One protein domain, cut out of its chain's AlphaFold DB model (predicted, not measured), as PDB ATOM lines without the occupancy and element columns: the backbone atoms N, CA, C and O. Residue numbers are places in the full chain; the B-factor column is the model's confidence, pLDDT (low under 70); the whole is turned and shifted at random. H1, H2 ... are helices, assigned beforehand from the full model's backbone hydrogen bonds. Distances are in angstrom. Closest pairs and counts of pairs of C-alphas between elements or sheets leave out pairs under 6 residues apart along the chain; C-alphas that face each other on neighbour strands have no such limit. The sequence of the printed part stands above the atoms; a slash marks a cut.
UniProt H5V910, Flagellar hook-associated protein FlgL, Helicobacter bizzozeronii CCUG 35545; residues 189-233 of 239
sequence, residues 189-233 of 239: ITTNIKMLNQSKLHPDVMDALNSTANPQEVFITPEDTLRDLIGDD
ATOM      1  N   ILE A 189     153.287 130.777 120.946       55.41
ATOM      2  CA  ILE A 189     152.735 130.395 119.646       55.41
ATOM      3  C   ILE A 189     153.030 131.562 118.703       55.41
ATOM      4  O   ILE A 189     152.241 132.492 118.581       55.41
ATOM      5  N   THR A 190     154.198 131.542 118.067       55.19
ATOM      6  CA  THR A 190     154.518 132.488 116.999       55.19
ATOM      7  C   THR A 190     153.962 131.916 115.701       55.19
ATOM      8  O   THR A 190     154.491 130.941 115.165       55.19
ATOM      9  N   THR A 191     152.868 132.478 115.196       57.44
ATOM     10  CA  THR A 191     152.379 132.141 113.856       57.44
ATOM     11  C   THR A 191     153.354 132.706 112.819       57.44
ATOM     12  O   THR A 191     153.727 133.870 112.894       57.44
ATOM     13  N   ASN A 192     153.764 131.906 111.829       60.81
ATOM     14  CA  ASN A 192     154.573 132.374 110.684       60.81
ATOM     15  C   ASN A 192     153.786 133.328 109.757       60.81
ATOM     16  O   ASN A 192     154.371 134.016 108.923       60.81
ATOM     17  N   ILE A 193     152.466 133.376 109.914       69.31
ATOM     18  CA  ILE A 193     151.569 134.177 109.093       69.31
ATOM     19  C   ILE A 193     151.634 135.628 109.578       69.31
ATOM     20  O   ILE A 193     151.454 135.893 110.768       69.31
ATOM     21  N   LYS A 194     151.879 136.567 108.654       71.25
ATOM     22  CA  LYS A 194     151.772 138.008 108.921       71.25
ATOM     23  C   LYS A 194     150.330 138.314 109.331       71.25
ATOM     24  O   LYS A 194     149.434 138.256 108.495       71.25
ATOM     25  N   MET A 195     150.109 138.614 110.605       74.44
ATOM     26  CA  MET A 195     148.819 139.099 111.088       74.44
ATOM     27  C   MET A 195     148.717 140.590 110.760       74.44
ATOM     28  O   MET A 195     149.407 141.414 111.366       74.44
ATOM     29  N   LEU A 196     147.917 140.910 109.745       82.12
ATOM     30  CA  LEU A 196     147.623 142.274 109.312       82.12
ATOM     31  C   LEU A 196     146.263 142.703 109.870       82.12
ATOM     32  O   LEU A 196     145.349 141.885 109.957       82.12
ATOM     33  N   ASN A 197     146.144 143.977 110.230       81.75
ATOM     34  CA  ASN A 197     144.899 144.583 110.685       81.75
ATOM     35  C   ASN A 197     143.893 144.610 109.521       81.75
ATOM     36  O   ASN A 197     144.081 145.332 108.536       81.75
ATOM     37  N   GLN A 198     142.835 143.805 109.634       83.00
ATOM     38  CA  GLN A 198     141.848 143.598 108.574       83.00
ATOM     39  C   GLN A 198     141.053 144.873 108.269       83.00
ATOM     40  O   GLN A 198     140.754 145.143 107.109       83.00
ATOM     41  N   SER A 199     140.801 145.718 109.276       78.94
ATOM     42  CA  SER A 199     140.077 146.987 109.112       78.94
ATOM     43  C   SER A 199     140.856 148.015 108.284       78.94
ATOM     44  O   SER A 199     140.263 148.812 107.560       78.94
ATOM     45  N   LYS A 200     142.195 148.021 108.367       80.38
ATOM     46  CA  LYS A 200     143.064 148.905 107.559       80.38
ATOM     47  C   LYS A 200     143.398 148.328 106.187       80.38
ATOM     48  O   LYS A 200     143.668 149.089 105.255       80.38
ATOM     49  N   LEU A 201     143.366 147.005 106.065       82.81
ATOM     50  CA  LEU A 201     143.586 146.303 104.806       82.81
ATOM     51  C   LEU A 201     142.355 146.369 103.889       82.81
ATOM     52  O   LEU A 201     142.514 146.487 102.676       82.81
ATOM     53  N   HIS A 202     141.150 146.348 104.463       81.94
ATOM     54  CA  HIS A 202     139.877 146.330 103.737       81.94
ATOM     55  C   HIS A 202     138.917 147.452 104.185       81.94
ATOM     56  O   HIS A 202     137.829 147.177 104.700       81.94
ATOM     57  N   PRO A 203     139.293 148.738 104.018       77.31
ATOM     58  CA  PRO A 203     138.446 149.863 104.422       77.31
ATOM     59  C   PRO A 203     137.130 149.937 103.630       77.31
ATOM     60  O   PRO A 203     136.155 150.484 104.128       77.31
ATOM     61  N   ASP A 204     137.085 149.354 102.431       76.06
ATOM     62  CA  ASP A 204     135.920 149.273 101.549       76.06
ATOM     63  C   ASP A 204     134.736 148.508 102.151       76.06
ATOM     64  O   ASP A 204     133.587 148.816 101.837       76.06
ATOM     65  N   VAL A 205     135.016 147.537 103.023       75.62
ATOM     66  CA  VAL A 205     134.002 146.691 103.670       75.62
ATOM     67  C   VAL A 205     133.960 146.835 105.193       75.62
ATOM     68  O   VAL A 205     132.944 146.509 105.790       75.62
ATOM     69  N   MET A 206     135.030 147.336 105.823       73.44
ATOM     70  CA  MET A 206     135.190 147.340 107.291       73.44
ATOM     71  C   MET A 206     135.091 148.727 107.933       73.44
ATOM     72  O   MET A 206     135.123 148.833 109.163       73.44
ATOM     73  N   ASP A 207     135.056 149.798 107.138       73.00
ATOM     74  CA  ASP A 207     134.901 151.170 107.622       73.00
ATOM     75  C   ASP A 207     133.794 151.873 106.824       73.00
ATOM     76  O   ASP A 207     134.023 152.434 105.750       73.00
ATOM     77  N   ALA A 208     132.576 151.861 107.369       67.94
ATOM     78  CA  ALA A 208     131.417 152.534 106.780       67.94
ATOM     79  C   ALA A 208     131.565 154.070 106.675       67.94
ATOM     80  O   ALA A 208     130.824 154.711 105.928       67.94
ATOM     81  N   LEU A 209     132.494 154.682 107.422       69.31
ATOM     82  CA  LEU A 209     132.739 156.129 107.414       69.31
ATOM     83  C   LEU A 209     133.831 156.532 106.411       69.31
ATOM     84  O   LEU A 209     133.759 157.634 105.867       69.31
ATOM     85  N   ASN A 210     134.809 155.660 106.137       69.81
ATOM     86  CA  ASN A 210     135.923 155.930 105.216       69.81
ATOM     87  C   ASN A 210     136.117 154.845 104.142       69.81
ATOM     88  O   ASN A 210     137.251 154.492 103.812       69.81
ATOM     89  N   SER A 211     135.035 154.367 103.528       66.75
ATOM     90  CA  SER A 211     135.071 153.253 102.561       66.75
ATOM     91  C   SER A 211     135.836 153.531 101.257       66.75
ATOM     92  O   SER A 211     136.018 152.643 100.432       66.75
ATOM     93  N   THR A 212     136.295 154.767 101.043       69.81
ATOM     94  CA  THR A 212     137.113 155.170  99.885       69.81
ATOM     95  C   THR A 212     138.597 155.346 100.220       69.81
ATOM     96  O   THR A 212     139.354 155.845  99.386       69.81
ATOM     97  N   ALA A 213     139.023 155.029 101.445       74.69
ATOM     98  CA  ALA A 213     140.429 155.095 101.825       74.69
ATOM     99  C   ALA A 213     141.246 154.002 101.113       74.69
ATOM    100  O   ALA A 213     140.753 152.911 100.841       74.69
ATOM    101  N   ASN A 214     142.515 154.286 100.812       77.75
ATOM    102  CA  ASN A 214     143.397 153.293 100.199       77.75
ATOM    103  C   ASN A 214     143.781 152.205 101.223       77.75
ATOM    104  O   ASN A 214     144.149 152.569 102.344       77.75
ATOM    105  N   PRO A 215     143.781 150.914 100.838       83.12
ATOM    106  CA  PRO A 215     144.277 149.812 101.663       83.12
ATOM    107  C   PRO A 215     145.693 150.043 102.199       83.12
ATOM    108  O   PRO A 215     146.582 150.467 101.455       83.12
ATOM    109  N   GLN A 216     145.917 149.736 103.478       81.12
ATOM    110  CA  GLN A 216     147.230 149.822 104.122       81.12
ATOM    111  C   GLN A 216     147.581 148.520 104.848       81.12
ATOM    112  O   GLN A 216     146.818 148.024 105.674       81.12
ATOM    113  N   GLU A 217     148.780 147.994 104.582       82.62
ATOM    114  CA  GLU A 217     149.329 146.842 105.300       82.62
ATOM    115  C   GLU A 217     149.917 147.290 106.644       82.62
ATOM    116  O   GLU A 217     151.064 147.732 106.728       82.62
ATOM    117  N   VAL A 218     149.117 147.183 107.705       83.12
ATOM    118  CA  VAL A 218     149.528 147.490 109.081       83.12
ATOM    119  C   VAL A 218     149.499 146.208 109.907       83.12
ATOM    120  O   VAL A 218     148.535 145.449 109.838       83.12
ATOM    121  N   PHE A 219     150.561 145.940 110.671       82.31
ATOM    122  CA  PHE A 219     150.617 144.788 111.576       82.31
ATOM    123  C   PHE A 219     149.734 145.002 112.804       82.31
ATOM    124  O   PHE A 219     149.648 146.120 113.306       82.31
ATOM    125  N   ILE A 220     149.136 143.917 113.298       80.38
ATOM    126  CA  ILE A 220     148.260 143.946 114.474       80.38
ATOM    127  C   ILE A 220     149.058 144.293 115.738       80.38
ATOM    128  O   ILE A 220     150.104 143.686 115.995       80.38
ATOM    129  N   THR A 221     148.563 145.239 116.536       80.62
ATOM    130  CA  THR A 221     149.133 145.608 117.844       80.62
ATOM    131  C   THR A 221     148.252 145.121 119.008       80.62
ATOM    132  O   THR A 221     147.115 144.710 118.789       80.62
ATOM    133  N   PRO A 222     148.744 145.116 120.264       77.25
ATOM    134  CA  PRO A 222     147.964 144.684 121.434       77.25
ATOM    135  C   PRO A 222     146.688 145.495 121.707       77.25
ATOM    136  O   PRO A 222     145.823 145.046 122.456       77.25
ATOM    137  N   GLU A 223     146.596 146.696 121.145       81.25
ATOM    138  CA  GLU A 223     145.460 147.607 121.268       81.25
ATOM    139  C   GLU A 223     144.370 147.340 120.219       81.25
ATOM    140  O   GLU A 223     143.258 147.852 120.361       81.25
ATOM    141  N   ASP A 224     144.673 146.541 119.192       80.31
ATOM    142  CA  ASP A 224     143.726 146.185 118.143       80.31
ATOM    143  C   ASP A 224     142.664 145.214 118.666       80.31
ATOM    144  O   ASP A 224     142.914 144.301 119.461       80.31
ATOM    145  N   THR A 225     141.433 145.419 118.213       82.38
ATOM    146  CA  THR A 225     140.289 144.651 118.693       82.38
ATOM    147  C   THR A 225     140.172 143.320 117.961       82.38
ATOM    148  O   THR A 225     140.655 143.152 116.847       82.38
ATOM    149  N   LEU A 226     139.437 142.366 118.542       76.81
ATOM    150  CA  LEU A 226     139.108 141.098 117.874       76.81
ATOM    151  C   LEU A 226     138.510 141.297 116.472       76.81
ATOM    152  O   LEU A 226     138.786 140.487 115.593       76.81
ATOM    153  N   ARG A 227     137.753 142.381 116.251       80.38
ATOM    154  CA  ARG A 227     137.220 142.766 114.935       80.38
ATOM    155  C   ARG A 227     138.335 143.025 113.923       80.38
ATOM    156  O   ARG A 227     138.258 142.542 112.802       80.38
ATOM    157  N   ASP A 228     139.401 143.697 114.340       80.00
ATOM    158  CA  ASP A 228     140.563 143.999 113.498       80.00
ATOM    159  C   ASP A 228     141.399 142.750 113.169       80.00
ATOM    160  O   ASP A 228     142.153 142.746 112.194       80.00
ATOM    161  N   LEU A 229     141.249 141.675 113.954       79.50
ATOM    162  CA  LEU A 229     141.896 140.380 113.725       79.50
ATOM    163  C   LEU A 229     141.102 139.484 112.764       79.50
ATOM    164  O   LEU A 229     141.705 138.792 111.942       79.50
ATOM    165  N   ILE A 230     139.772 139.442 112.905       78.19
ATOM    166  CA  ILE A 230     138.911 138.465 112.209       78.19
ATOM    167  C   ILE A 230     138.161 139.048 111.009       78.19
ATOM    168  O   ILE A 230     137.777 138.291 110.120       78.19
ATOM    169  N   GLY A 231     137.990 140.369 110.975       73.88
ATOM    170  CA  GLY A 231     137.189 141.077 109.988       73.88
ATOM    171  C   GLY A 231     135.670 140.956 110.204       73.88
ATOM    172  O   GLY A 231     135.177 139.954 110.717       73.88
ATOM    173  N   ASP A 232     134.930 141.988 109.803       78.00
ATOM    174  CA  ASP A 232     133.469 142.098 109.803       78.00
ATOM    175  C   ASP A 232     132.986 142.815 108.524       78.00
ATOM    176  O   ASP A 232     133.716 143.618 107.951       78.00
ATOM    177  N   ASP A 233     131.780 142.524 108.046       70.25
ATOM    178  CA  ASP A 233     131.247 143.064 106.784       70.25
ATOM    179  C   ASP A 233     130.254 144.226 106.970       70.25
ATOM    180  O   ASP A 233     129.616 144.640 106.001       70.25
TER     181      ASP A 233
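AT A GLANCE: This is residues 189 to 233 of the 239 residues of the protein "Flagellar hook-associated protein FlgL" of Helicobacter bizzozeronii CCUG 35545 (UniProt H5V910). There is little regular structure here: three very short helices in a mostly looped chain, with H1 between H2 and H3 and the stretch 207 to 225 swinging in a wide loop from H2 past H1 to H3. The residues before H1 run out to one end of the longest axis. The printed part has 45 residues, with H1, H2 and H3 in that order and no named strand; the class is all helix, with 13 residues in named elements. It is only just compact, close to loose, with a radius of gyration of the C-alphas of 10.8 A and spans of 35 by 17 by 16 A.

IN THESE COORDINATES: H1 is residues 198 to 201, beginning at C-alpha 198 (141.848, 143.598, 108.574). H2 is residues 203 to 206. H3, residues 226 to 230, is 6.3 A long and ends at C-alpha 230 (138.911, 138.465, 112.209).

HOW THE PARTS SIT: H1 touches H3, the closest C-alphas being those of Gln 198 and Asp 228, 5.1 A apart. H1 and H2 are close but not clearly touching; their closest C-alphas, of Ser 199 and Met 206, are 5.2 A apart. H2 and H3 are apart. In H3 every O i to N i+4 pair is within hydrogen-bond range; H1 and H2 are too short for such a pair, and of O i to N i+3 pairs H1 has 1 of 1 within range and H2 0 of 1.

THE WHOLE: The C-alphas farthest apart, of Ile 189 and Thr 212, are 35.3 A apart. The printed part has no cut; the link H1 to H2 is tight and H2 to H3 is long, 19 residues. Residues 189 to 193 and 208 to 212 have pLDDT under 70.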